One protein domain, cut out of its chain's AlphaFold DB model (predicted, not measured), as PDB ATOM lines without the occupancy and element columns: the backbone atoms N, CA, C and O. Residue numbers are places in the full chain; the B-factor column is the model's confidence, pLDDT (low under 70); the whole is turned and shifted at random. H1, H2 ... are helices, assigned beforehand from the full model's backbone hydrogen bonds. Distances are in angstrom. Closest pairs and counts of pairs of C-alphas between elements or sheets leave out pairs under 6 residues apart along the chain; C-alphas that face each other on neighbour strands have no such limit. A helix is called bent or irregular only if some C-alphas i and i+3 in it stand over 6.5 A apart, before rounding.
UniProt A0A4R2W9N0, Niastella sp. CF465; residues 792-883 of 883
ATOM      1  N   GLY A 792     -40.150  18.522  52.302       61.41
ATOM      2  CA  GLY A 792     -39.412  18.061  51.121       61.41
ATOM      3  C   GLY A 792     -38.341  19.054  50.660       61.41
ATOM      4  O   GLY A 792     -37.170  18.688  50.541       61.41
ATOM      5  N   ILE A 793     -38.721  20.321  50.466       70.12
ATOM      6  CA  ILE A 793     -37.807  21.382  50.009       70.12
ATOM      7  C   ILE A 793     -36.789  21.723  51.092       70.12
ATOM      8  O   ILE A 793     -35.611  21.826  50.792       70.12
ATOM      9  N   GLY A 794     -37.192  21.803  52.358       72.25
ATOM     10  CA  GLY A 794     -36.293  22.052  53.480       72.25
ATOM     11  C   GLY A 794     -35.230  20.961  53.629       72.25
ATOM     12  O   GLY A 794     -34.067  21.274  53.868       72.25
ATOM     13  N   LYS A 795     -35.575  19.681  53.413       70.50
ATOM     14  CA  LYS A 795     -34.579  18.592  53.348       70.50
ATOM     15  C   LYS A 795     -33.655  18.734  52.142       70.50
ATOM     16  O   LYS A 795     -32.452  18.559  52.297       70.50
ATOM     17  N   PHE A 796     -34.202  19.058  50.971       74.69
ATOM     18  CA  PHE A 796     -33.428  19.304  49.755       74.69
ATOM     19  C   PHE A 796     -32.439  20.469  49.928       74.69
ATOM     20  O   PHE A 796     -31.256  20.305  49.642       74.69
ATOM     21  N   VAL A 797     -32.895  21.599  50.474       78.19
ATOM     22  CA  VAL A 797     -32.080  22.772  50.811       78.19
ATOM     23  C   VAL A 797     -31.044  22.394  51.874       78.19
ATOM     24  O   VAL A 797     -29.857  22.595  51.667       78.19
ATOM     25  N   SER A 798     -31.440  21.757  52.979       76.81
ATOM     26  CA  SER A 798     -30.508  21.345  54.040       76.81
ATOM     27  C   SER A 798     -29.425  20.380  53.545       76.81
ATOM     28  O   SER A 798     -28.258  20.524  53.907       76.81
ATOM     29  N   GLN A 799     -29.787  19.402  52.707       74.62
ATOM     30  CA  GLN A 799     -28.829  18.488  52.086       74.62
ATOM     31  C   GLN A 799     -27.862  19.244  51.175       74.62
ATOM     32  O   GLN A 799     -26.664  18.998  51.235       74.62
ATOM     33  N   TRP A 800     -28.359  20.211  50.407       73.75
ATOM     34  CA  TRP A 800     -27.516  21.071  49.587       73.75
ATOM     35  C   TRP A 800     -26.445  21.779  50.394       73.75
ATOM     36  O   TRP A 800     -25.267  21.708  50.061       73.75
ATOM     37  N   PHE A 801     -26.845  22.432  51.482       74.31
ATOM     38  CA  PHE A 801     -25.913  23.170  52.320       74.31
ATOM     39  C   PHE A 801     -24.804  22.274  52.887       74.31
ATOM     40  O   PHE A 801     -23.694  22.755  53.105       74.31
ATOM     41  N   ARG A 802     -25.060  20.973  53.087       73.94
ATOM     42  CA  ARG A 802     -24.024  20.001  53.487       73.94
ATOM     43  C   ARG A 802     -23.038  19.681  52.365       73.94
ATOM     44  O   ARG A 802     -21.885  19.388  52.662       73.94
ATOM     45  N   ASP A 803     -23.488  19.746  51.117       71.19
ATOM     46  CA  ASP A 803     -22.700  19.443  49.921       71.19
ATOM     47  C   ASP A 803     -21.975  20.690  49.357       71.19
ATOM     48  O   ASP A 803     -21.262  20.592  48.355       71.19
ATOM     49  N   LEU A 804     -22.136  21.870  49.978       67.00
ATOM     50  CA  LEU A 804     -21.461  23.099  49.552       67.00
ATOM     51  C   LEU A 804     -19.927  22.970  49.681       67.00
ATOM     52  O   LEU A 804     -19.429  22.485  50.700       67.00
ATOM     53  N   PRO A 805     -19.145  23.449  48.693       59.31
ATOM     54  CA  PRO A 805     -17.687  23.463  48.783       59.31
ATOM     55  C   PRO A 805     -17.197  24.231  50.018       59.31
ATOM     56  O   PRO A 805     -17.764  25.259  50.378       59.31
ATOM     57  N   ALA A 806     -16.069  23.813  50.606       54.81
ATOM     58  CA  ALA A 806     -15.479  24.454  51.793       54.81
ATOM     59  C   ALA A 806     -15.135  25.957  51.620       54.81
ATOM     60  O   ALA A 806     -14.921  26.652  52.606       54.81
ATOM     61  N   LYS A 807     -15.104  26.468  50.378       52.34
ATOM     62  CA  LYS A 807     -15.031  27.899  50.025       52.34
ATOM     63  C   LYS A 807     -16.345  28.368  49.381       52.34
ATOM     64  O   LYS A 807     -16.355  28.777  48.223       52.34
ATOM     65  N   SER A 808     -17.465  28.210  50.080       55.59
ATOM     66  CA  SER A 808     -18.775  28.655  49.587       55.59
ATOM     67  C   SER A 808     -18.881  30.189  49.558       55.59
ATOM     68  O   SER A 808     -18.134  30.876  50.249       55.59
ATOM     69  N   ALA A 809     -19.812  30.733  48.766       57.84
ATOM     70  CA  ALA A 809     -20.067  32.174  48.628       57.84
ATOM     71  C   ALA A 809     -20.746  32.827  49.861       57.84
ATOM     72  O   ALA A 809     -21.235  33.950  49.768       57.84
ATOM     73  N   LEU A 810     -20.816  32.124  50.996       68.00
ATOM     74  CA  LEU A 810     -21.468  32.595  52.219       68.00
ATOM     75  C   LEU A 810     -20.495  33.410  53.090       68.00
ATOM     76  O   LEU A 810     -19.321  33.043  53.186       68.00
ATOM     77  N   PRO A 811     -20.959  34.479  53.765       70.62
ATOM     78  CA  PRO A 811     -20.163  35.171  54.779       70.62
ATOM     79  C   PRO A 811     -19.746  34.229  55.919       70.62
ATOM     80  O   PRO A 811     -20.522  33.361  56.314       70.62
ATOM     81  N   GLU A 812     -18.564  34.440  56.515       67.56
ATOM     82  CA  GLU A 812     -18.061  33.622  57.641       67.56
ATOM     83  C   GLU A 812     -19.017  33.592  58.848       67.56
ATOM     84  O   GLU A 812     -19.031  32.632  59.617       67.56
ATOM     85  N   THR A 813     -19.848  34.625  58.998       67.38
ATOM     86  CA  THR A 813     -20.845  34.763  60.066       67.38
ATOM     87  C   THR A 813     -22.087  33.886  59.876       67.38
ATOM     88  O   THR A 813     -22.900  33.791  60.797       67.38
ATOM     89  N   VAL A 814     -22.257  33.235  58.718       73.06
ATOM     90  CA  VAL A 814     -23.441  32.424  58.400       73.06
ATOM     91  C   VAL A 814     -23.041  30.981  58.098       73.06
ATOM     92  O   VAL A 814     -22.612  30.675  56.982       73.06
ATOM     93  N   PRO A 815     -23.187  30.053  59.063       75.12
ATOM     94  CA  PRO A 815     -22.849  28.661  58.824       75.12
ATOM     95  C   PRO A 815     -23.846  28.023  57.840       75.12
ATOM     96  O   PRO A 815     -25.021  28.394  57.821       75.12
ATOM     97  N   PRO A 816     -23.453  26.973  57.096       70.75
ATOM     98  CA  PRO A 816     -24.373  26.241  56.221       70.75
ATOM     99  C   PRO A 816     -25.601  25.646  56.939       70.75
ATOM    100  O   PRO A 816     -26.610  25.323  56.319       70.75
ATOM    101  N   THR A 817     -25.534  25.492  58.262       79.44
ATOM    102  CA  THR A 817     -26.627  25.011  59.118       79.44
ATOM    103  C   THR A 817     -27.602  26.106  59.557       79.44
ATOM    104  O   THR A 817     -28.501  25.824  60.354       79.44
ATOM    105  N   ASP A 818     -27.442  27.339  59.073       84.69
ATOM    106  CA  ASP A 818     -28.301  28.455  59.449       84.69
ATOM    107  C   ASP A 818     -29.754  28.240  59.004       84.69
ATOM    108  O   ASP A 818     -30.074  28.180  57.816       84.69
ATOM    109  N   LYS A 819     -30.654  28.131  59.986       85.88
ATOM    110  CA  LYS A 819     -32.065  27.820  59.743       85.88
ATOM    111  C   LYS A 819     -32.824  28.957  59.060       85.88
ATOM    112  O   LYS A 819     -33.700  28.660  58.256       85.88
ATOM    113  N   GLN A 820     -32.500  30.220  59.354       88.62
ATOM    114  CA  GLN A 820     -33.214  31.362  58.768       88.62
ATOM    115  C   GLN A 820     -32.869  31.499  57.288       88.62
ATOM    116  O   GLN A 820     -33.762  31.676  56.463       88.62
ATOM    117  N   LEU A 821     -31.595  31.315  56.932       87.00
ATOM    118  CA  LEU A 821     -31.176  31.320  55.534       87.00
ATOM    119  C   LEU A 821     -31.817  30.166  54.741       87.00
ATOM    120  O   LEU A 821     -32.312  30.378  53.633       87.00
ATOM    121  N   GLN A 822     -31.846  28.956  55.312       86.50
ATOM    122  CA  GLN A 822     -32.505  27.802  54.683       86.50
ATOM    123  C   GLN A 822     -34.015  28.026  54.497       86.50
ATOM    124  O   GLN A 822     -34.581  27.630  53.473       86.50
ATOM    125  N   GLU A 823     -34.673  28.674  55.464       88.38
ATOM    126  CA  GLU A 823     -36.081  29.066  55.368       88.38
ATOM    127  C   GLU A 823     -36.283  30.110  54.260       88.38
ATOM    128  O   GLU A 823     -37.122  29.890  53.390       88.38
ATOM    129  N   MET A 824     -35.473  31.176  54.210       90.94
ATOM    130  CA  MET A 824     -35.537  32.209  53.160       90.94
ATOM    131  C   MET A 824     -35.403  31.601  51.759       90.94
ATOM    132  O   MET A 824     -36.222  31.880  50.887       90.94
ATOM    133  N   MET A 825     -34.431  30.706  51.552       88.44
ATOM    134  CA  MET A 825     -34.287  29.973  50.285       88.44
ATOM    135  C   MET A 825     -35.495  29.092  49.965       88.44
ATOM    136  O   MET A 825     -35.894  28.995  48.807       88.44
ATOM    137  N   SER A 826     -36.089  28.448  50.971       88.12
ATOM    138  CA  SER A 826     -37.291  27.631  50.767       88.12
ATOM    139  C   SER A 826     -38.474  28.491  50.317       88.12
ATOM    140  O   SER A 826     -39.182  28.107  49.387       88.12
ATOM    141  N   VAL A 827     -38.658  29.668  50.927       90.31
ATOM    142  CA  VAL A 827     -39.695  30.632  50.533       90.31
ATOM    143  C   VAL A 827     -39.448  31.148  49.117       90.31
ATOM    144  O   VAL A 827     -40.379  31.147  48.312       90.31
ATOM    145  N   GLU A 828     -38.213  31.520  48.768       91.12
ATOM    146  CA  GLU A 828     -37.895  31.961  47.409       91.12
ATOM    147  C   GLU A 828     -38.184  30.869  46.375       91.12
ATOM    148  O   GLU A 828     -38.895  31.135  45.407       91.12
ATOM    149  N   ILE A 829     -37.686  29.641  46.580       88.88
ATOM    150  CA  ILE A 829     -37.933  28.511  45.668       88.88
ATOM    151  C   ILE A 829     -39.434  28.345  45.444       88.88
ATOM    152  O   ILE A 829     -39.882  28.190  44.311       88.88
ATOM    153  N   MET A 830     -40.224  28.435  46.509       86.12
ATOM    154  CA  MET A 830     -41.671  28.314  46.423       86.12
ATOM    155  C   MET A 830     -42.302  29.453  45.635       86.12
ATOM    156  O   MET A 830     -43.117  29.200  44.753       86.12
ATOM    157  N   GLN A 831     -41.897  30.696  45.871       87.69
ATOM    158  CA  GLN A 831     -42.364  31.816  45.059       87.69
ATOM    159  C   GLN A 831     -41.957  31.670  43.588       87.69
ATOM    160  O   GLN A 831     -42.753  32.007  42.715       87.69
ATOM    161  N   VAL A 832     -40.770  31.132  43.295       86.31
ATOM    162  CA  VAL A 832     -40.331  30.821  41.927       86.31
ATOM    163  C   VAL A 832     -41.243  29.771  41.289       86.31
ATOM    164  O   VAL A 832     -41.684  29.986  40.162       86.31
ATOM    165  N   LEU A 833     -41.611  28.700  42.005       82.31
ATOM    166  CA  LEU A 833     -42.561  27.693  41.504       82.31
ATOM    167  C   LEU A 833     -43.918  28.301  41.127       82.31
ATOM    168  O   LEU A 833     -44.511  27.887  40.138       82.31
ATOM    169  N   TYR A 834     -44.402  29.287  41.886       79.44
ATOM    170  CA  TYR A 834     -45.666  29.978  41.606       79.44
ATOM    171  C   TYR A 834     -45.545  31.131  40.590       79.44
ATOM    172  O   TYR A 834     -46.567  31.614  40.103       79.44
ATOM    173  N   LYS A 835     -44.327  31.585  40.263       77.19
ATOM    174  CA  LYS A 835     -44.068  32.670  39.297       77.19
ATOM    175  C   LYS A 835     -43.664  32.157  37.913       77.19
ATOM    176  O   LYS A 835     -43.923  32.843  36.927       77.19
ATOM    177  N   ASP A 836     -43.031  30.987  37.831       76.00
ATOM    178  CA  ASP A 836     -42.515  30.415  36.586       76.00
ATOM    179  C   ASP A 836     -43.456  29.341  36.011       76.00
ATOM    180  O   ASP A 836     -43.537  28.238  36.561       76.00
ATOM    181  N   PRO A 837     -44.125  29.598  34.871       69.25
ATOM    182  CA  PRO A 837     -45.007  28.618  34.248       69.25
ATOM    183  C   PRO A 837     -44.330  27.296  33.876       69.25
ATOM    184  O   PRO A 837     -45.001  26.267  33.833       69.25
ATOM    185  N   ALA A 838     -43.008  27.290  33.650       65.94
ATOM    186  CA  ALA A 838     -42.254  26.063  33.384       65.94
ATOM    187  C   ALA A 838     -42.205  25.113  34.595       65.94
ATOM    188  O   ALA A 838     -41.786  23.963  34.461       65.94
ATOM    189  N   LEU A 839     -42.612  25.592  35.774       73.19
ATOM    190  CA  LEU A 839     -42.550  24.868  37.035       73.19
ATOM    191  C   LEU A 839     -43.929  24.525  37.626       73.19
ATOM    192  O   LEU A 839     -43.979  23.809  38.625       73.19
ATOM    193  N   PHE A 840     -45.043  24.956  37.019       72.38
ATOM    194  CA  PHE A 840     -46.393  24.687  37.545       72.38
ATOM    195  C   PHE A 840     -46.734  23.201  37.631       72.38
ATOM    196  O   PHE A 840     -47.404  22.793  38.576       72.38
ATOM    197  N   GLU A 841     -46.205  22.374  36.727       68.31
ATOM    198  CA  GLU A 841     -46.386  20.919  36.794       68.31
ATOM    199  C   GLU A 841     -45.936  20.354  38.151       68.31
ATOM    200  O   GLU A 841     -46.570  19.445  38.681       68.31
ATOM    201  N   TYR A 842     -44.891  20.918  38.767       74.50
ATOM    202  CA  TYR A 842     -44.430  20.481  40.085       74.50
ATOM    203  C   TYR A 842     -45.411  20.837  41.204       74.50
ATOM    204  O   TYR A 842     -45.512  20.086  42.167       74.50
ATOM    205  N   LEU A 843     -46.146  21.944  41.084       74.12
ATOM    206  CA  LEU A 843     -47.194  22.304  42.043       74.12
ATOM    207  C   LEU A 843     -48.411  21.381  41.923       74.12
ATOM    208  O   LEU A 843     -49.030  21.073  42.941       74.12
ATOM    209  N   ASP A 844     -48.716  20.946  40.699       68.12
ATOM    210  CA  ASP A 844     -49.871  20.106  40.372       68.12
ATOM    211  C   ASP A 844     -49.641  18.623  40.684       68.12
ATOM    212  O   ASP A 844     -50.569  17.914  41.077       68.12
ATOM    213  N   THR A 845     -48.412  18.142  40.487       63.72
ATOM    214  CA  THR A 845     -48.088  16.706  40.529       63.72
ATOM    215  C   THR A 845     -47.327  16.282  41.775       63.72
ATOM    216  O   THR A 845     -47.464  15.131  42.192       63.72
ATOM    217  N   LEU A 846     -46.537  17.175  42.383       68.19
ATOM    218  CA  LEU A 846     -45.759  16.836  43.568       68.19
ATOM    219  C   LEU A 846     -46.443  17.318  44.837       68.19
ATOM    220  O   LEU A 846     -46.747  18.498  45.025       68.19
ATOM    221  N   ASP A 847     -46.571  16.393  45.781       69.19
ATOM    222  CA  ASP A 847     -46.859  16.749  47.158       69.19
ATOM    223  C   ASP A 847     -45.580  17.253  47.841       69.19
ATOM    224  O   ASP A 847     -44.841  16.502  48.490       69.19
ATOM    225  N   LEU A 848     -45.315  18.549  47.653       65.50
ATOM    226  CA  LEU A 848     -44.220  19.260  48.314       65.50
ATOM    227  C   LEU A 848     -44.403  19.267  49.843       65.50
ATOM    228  O   LEU A 848     -43.411  19.287  50.574       65.50
ATOM    229  N   ASP A 849     -45.648  19.195  50.324       60.56
ATOM    230  CA  ASP A 849     -46.033  19.295  51.735       60.56
ATOM    231  C   ASP A 849     -45.890  17.970  52.499       60.56
ATOM    232  O   ASP A 849     -45.674  17.979  53.718       60.56
ATOM    233  N   GLY A 850     -45.977  16.824  51.821       54.66
ATOM    234  CA  GLY A 850     -45.616  15.537  52.404       54.66
ATOM    235  C   GLY A 850     -46.221  14.300  51.752       54.66
ATOM    236  O   GLY A 850     -47.223  13.799  52.240       54.66
ATOM    237  N   ALA A 851     -45.508  13.705  50.795       43.44
ATOM    238  CA  ALA A 851     -45.523  12.254  50.534       43.44
ATOM    239  C   ALA A 851     -44.422  11.842  49.548       43.44
ATOM    240  O   ALA A 851     -43.860  10.754  49.676       43.44
ATOM    241  N   ASP A 852     -44.028  12.719  48.620       51.78
ATOM    242  CA  ASP A 852     -42.993  12.393  47.637       51.78
ATOM    243  C   ASP A 852     -41.580  12.740  48.132       51.78
ATOM    244  O   ASP A 852     -40.782  13.408  47.473       51.78
ATOM    245  N   GLN A 853     -41.233  12.246  49.329       52.66
ATOM    246  CA  GLN A 853     -39.842  12.290  49.799       52.66
ATOM    247  C   GLN A 853     -38.909  11.560  48.814       52.66
ATOM    248  O   GLN A 853     -37.717  11.847  48.763       52.66
ATOM    249  N   ASN A 854     -39.445  10.657  47.988       57.41
ATOM    250  CA  ASN A 854     -38.690   9.933  46.977       57.41
ATOM    251  C   ASN A 854     -38.232  10.823  45.816       57.41
ATOM    252  O   ASN A 854     -37.124  10.601  45.327       57.41
ATOM    253  N   PHE A 855     -39.014  11.822  45.395       68.44
ATOM    254  CA  PHE A 855     -38.623  12.734  44.316       68.44
ATOM    255  C   PHE A 855     -37.291  13.424  44.624       68.44
ATOM    256  O   PHE A 855     -36.313  13.229  43.900       68.44
ATOM    257  N   PHE A 856     -37.205  14.136  45.752       67.38
ATOM    258  CA  PHE A 856     -35.963  14.797  46.163       67.38
ATOM    259  C   PHE A 856     -34.902  13.825  46.696       67.38
ATOM    260  O   PHE A 856     -33.744  14.207  46.818       67.38
ATOM    261  N   ASN A 857     -35.220  12.555  46.958       67.19
ATOM    262  CA  ASN A 857     -34.201  11.551  47.281       67.19
ATOM    263  C   ASN A 857     -33.497  10.984  46.033       67.19
ATOM    264  O   ASN A 857     -32.379  10.477  46.153       67.19
ATOM    265  N   ARG A 858     -34.089  11.104  44.833       72.88
ATOM    266  CA  ARG A 858     -33.494  10.638  43.568       72.88
ATOM    267  C   ARG A 858     -32.490  11.665  43.020       72.88
ATOM    268  O   ARG A 858     -32.903  12.771  42.669       72.88
ATOM    269  N   PRO A 859     -31.198  11.314  42.849       75.69
ATOM    270  CA  PRO A 859     -30.182  12.255  42.370       75.69
ATOM    271  C   PRO A 859     -30.540  12.935  41.040       75.69
ATOM    272  O   PRO A 859     -30.447  14.150  40.935       75.69
ATOM    273  N   ALA A 860     -31.029  12.180  40.051       71.88
ATOM    274  CA  ALA A 860     -31.382  12.731  38.739       71.88
ATOM    275  C   ALA A 860     -32.564  13.719  38.789       71.88
ATOM    276  O   ALA A 860     -32.557  14.732  38.095       71.88
ATOM    277  N   ALA A 861     -33.570  13.445  39.627       69.56
ATOM    278  CA  ALA A 861     -34.721  14.329  39.797       69.56
ATOM    279  C   ALA A 861     -34.321  15.631  40.505       69.56
ATOM    280  O   ALA A 861     -34.721  16.708  40.062       69.56
ATOM    281  N   ARG A 862     -33.458  15.538  41.531       75.19
ATOM    282  CA  ARG A 862     -32.841  16.709  42.164       75.19
ATOM    283  C   ARG A 862     -32.084  17.552  41.148       75.19
ATOM    284  O   ARG A 862     -32.379  18.731  41.033       75.19
ATOM    285  N   GLU A 863     -31.146  16.972  40.403       77.44
ATOM    286  CA  GLU A 863     -30.325  17.736  39.453       77.44
ATOM    287  C   GLU A 863     -31.164  18.381  38.342       77.44
ATOM    288  O   GLU A 863     -30.931  19.536  37.976       77.44
ATOM    289  N   LYS A 864     -32.215  17.696  37.869       76.94
ATOM    290  CA  LYS A 864     -33.186  18.293  36.944       76.94
ATOM    291  C   LYS A 864     -33.903  19.488  37.579       76.94
ATOM    292  O   LYS A 864     -33.929  20.559  36.978       76.94
ATOM    293  N   PHE A 865     -34.439  19.332  38.791       79.81
ATOM    294  CA  PHE A 865     -35.127  20.408  39.509       79.81
ATOM    295  C   PHE A 865     -34.202  21.610  39.754       79.81
ATOM    296  O   PHE A 865     -34.562  22.740  39.440       79.81
ATOM    297  N   LYS A 866     -32.966  21.365  40.208       79.88
ATOM    298  CA  LYS A 866     -31.922  22.389  40.373       79.88
ATOM    299  C   LYS A 866     -31.679  23.168  39.089       79.88
ATOM    300  O   LYS A 866     -31.678  24.395  39.107       79.88
ATOM    301  N   THR A 867     -31.486  22.456  37.980       80.75
ATOM    302  CA  THR A 867     -31.216  23.061  36.670       80.75
ATOM    303  C   THR A 867     -32.360  23.971  36.236       80.75
ATOM    304  O   THR A 867     -32.113  25.075  35.754       80.75
ATOM    305  N   LEU A 868     -33.606  23.548  36.460       78.75
ATOM    306  CA  LEU A 868     -34.786  24.346  36.133       78.75
ATOM    307  C   LEU A 868     -34.898  25.608  37.000       78.75
ATOM    308  O   LEU A 868     -35.125  26.687  36.457       78.75
ATOM    309  N   ILE A 869     -34.659  25.515  38.315       82.94
ATOM    310  CA  ILE A 869     -34.649  26.701  39.190       82.94
ATOM    311  C   ILE A 869     -33.520  27.662  38.783       82.94
ATOM    312  O   ILE A 869     -33.763  28.861  38.656       82.94
ATOM    313  N   LYS A 870     -32.309  27.158  38.494       82.19
ATOM    314  CA  LYS A 870     -31.193  27.996  38.014       82.19
ATOM    315  C   LYS A 870     -31.514  28.708  36.699       82.19
ATOM    316  O   LYS A 870     -31.081  29.842  36.499       82.19
ATOM    317  N   ALA A 871     -32.252  28.051  35.808       79.56
ATOM    318  CA  ALA A 871     -32.658  28.611  34.523       79.56
ATOM    319  C   ALA A 871     -33.806  29.630  34.642       79.56
ATOM    320  O   ALA A 871     -34.010  30.420  33.717       79.56
ATOM    321  N   SER A 872     -34.539  29.640  35.761       79.81
ATOM    322  CA  SER A 872     -35.686  30.524  35.946       79.81
ATOM    323  C   SER A 872     -35.267  32.001  35.966       79.81
ATOM    324  O   SER A 872     -34.339  32.380  36.694       79.81
ATOM    325  N   PRO A 873     -35.952  32.890  35.223       77.31
ATOM    326  CA  PRO A 873     -35.710  34.329  35.305       77.31
ATOM    327  C   PRO A 873     -36.193  34.940  36.631       77.31
ATOM    328  O   PRO A 873     -35.774  36.047  36.959       77.31
ATOM    329  N   TYR A 874     -37.040  34.235  37.391       81.25
ATOM    330  CA  TYR A 874     -37.592  34.706  38.666       81.25
ATOM    331  C   TYR A 874     -36.705  34.386  39.877       81.25
ATOM    332  O   TYR A 874     -36.881  35.003  40.923       81.25
ATOM    333  N   ALA A 875     -35.753  33.458  39.735       85.50
ATOM    334  CA  ALA A 875     -34.779  33.138  40.776       85.50
ATOM    335  C   ALA A 875     -33.683  34.216  40.872       85.50
ATOM    336  O   ALA A 875     -33.142  34.665  39.849       85.50
ATOM    337  N   SER A 876     -33.351  34.604  42.103       87.56
ATOM    338  CA  SER A 876     -32.313  35.574  42.456       87.56
ATOM    339  C   SER A 876     -30.917  35.106  42.052       87.56
ATOM    340  O   SER A 876     -30.659  33.911  41.863       87.56
ATOM    341  N   GLY A 877     -29.997  36.058  41.891       80.88
ATOM    342  CA  GLY A 877     -28.590  35.753  41.641       80.88
ATOM    343  C   GLY A 877     -27.967  34.987  42.806       80.88
ATOM    344  O   GLY A 877     -27.215  34.039  42.587       80.88
ATOM    345  N   THR A 878     -28.342  35.348  44.032       82.62
ATOM    346  CA  THR A 878     -27.908  34.691  45.268       82.62
ATOM    347  C   THR A 878     -28.373  33.244  45.310       82.62
ATOM    348  O   THR A 878     -27.541  32.356  45.487       82.62
ATOM    349  N   LEU A 879     -29.662  32.977  45.057       84.44
ATOM    350  CA  LEU A 879     -30.168  31.613  44.939       84.44
ATOM    351  C   LEU A 879     -29.378  30.869  43.868       84.44
ATOM    352  O   LEU A 879     -28.759  29.867  44.180       84.44
ATOM    353  N   LYS A 880     -29.275  31.396  42.644       83.25
ATOM    354  CA  LYS A 880     -28.531  30.760  41.537       83.25
ATOM    355  C   LYS A 880     -27.057  30.474  41.817       83.25
ATOM    356  O   LYS A 880     -26.515  29.593  41.163       83.25
ATOM    357  N   ALA A 881     -26.412  31.246  42.688       77.88
ATOM    358  CA  ALA A 881     -25.019  31.046  43.074       77.88
ATOM    359  C   ALA A 881     -24.866  30.010  44.197       77.88
ATOM    360  O   ALA A 881     -23.843  29.327  44.269       77.88
ATOM    361  N   LEU A 882     -25.864  29.913  45.081       71.88
ATOM    362  CA  LEU A 882     -25.943  28.886  46.121       71.88
ATOM    363  C   LEU A 882     -26.410  27.544  45.556       71.88
ATOM    364  O   LEU A 882     -25.983  26.496  46.046       71.88
ATOM    365  N   LEU A 883     -27.257  27.587  44.521       70.06
ATOM    366  CA  LEU A 883     -27.565  26.444  43.685       70.06
ATOM    367  C   LEU A 883     -26.320  26.117  42.841       70.06
ATOM    368  O   LEU A 883     -25.938  24.938  42.663       70.06
TER     369      LEU A 883
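This is residues 792 to 883 of the 883 residues of a protein of Niastella sp. CF465 (UniProt A0A4R2W9N0). Five helices stand in a loose ring that runs from H1 to H4, H5, H6 and H2 and back to H1, H6 and H2 being close but not clearly touching; a sixth, H3, meets H2 at a corner at one end of the long axis, and the looping link of residues 804 to 818 makes the other end. H1 and H2 cross steeply, H5 crosses nearly at right angles to H2, and H6 folds back beside the last part of H5. The printed part has 92 residues with six named helices, H1 to H6 in order along the chain, and no named strand; the class is all helix. The whole is compact, with a radius of gyration of the C-alphas of 12.9 A and spans of 39 by 27 by 23 A.

H1, residues 792 to 803, begins with C-alpha 792 at (-39.412, 18.061, 51.121) and measures 16.8 A from first to last C-alpha. H2, residues 819 to 835, is the longest helix, 24.2 A, and ends with C-alpha 835 at (-44.068, 32.670, 39.297). H3, residues 837 to 845, is irregular: C-alphas 838 and 841 are 7.4 A apart. H4 holds residues 853 to 857. H5, residues 859 to 871, measures 18.3 A. H6, residues 877 to 882, ends with C-alpha 882 at (-25.943, 28.886, 46.121).

H1 touches H2 with residues 793 to 798 alone, opposite ways at a steep tilt of 56 degrees; their closest C-alphas, those of Gly 794 and Ser 826, are 6.3 A apart. H1 also touches H4, with residues 792 to 796 alone, closest at the C-alphas of Gly 792 and Gln 853, 5.9 A. H2 and H3 touch only at the corner, about perpendicular at 75 degrees, closest at the C-alphas of Leu 833 and Leu 839, 5.3 A. H4 and H5 only just touch, with 3 pairs of C-alphas within 8 A, and only at the corner; the closest are those of Phe 856 and Arg 862, 5.4 A. H5 and H6 form a helical hairpin at a shallow tilt of 20 degrees, opposite ways; they only just touch, with 3 pairs of C-alphas within 8 A, the closest those of Lys 870 and Lys 880, 5.2 A. H2 and H6 are close but not clearly touching, with the C-alphas of Met 825 and Leu 879 6.9 A apart. H1 and H3 are apart. In H1, H2, H4, H5 and H6 every O i to N i+4 pair is within hydrogen-bond range; in H3 2 of 5 are, beside 4 of 6 O i to N i+3 pairs.

The two C-alphas farthest apart, those of Glu 812 and Asp 844, are 38.6 A apart. The printed part has no cut and ends at residue 883, the chain's last. The link from H1 to H2, 15 residues, is long. The mean pLDDT of the printed part is 74.2; 28 residues are under 70, among them residues 804 to 810 and 844 to 857.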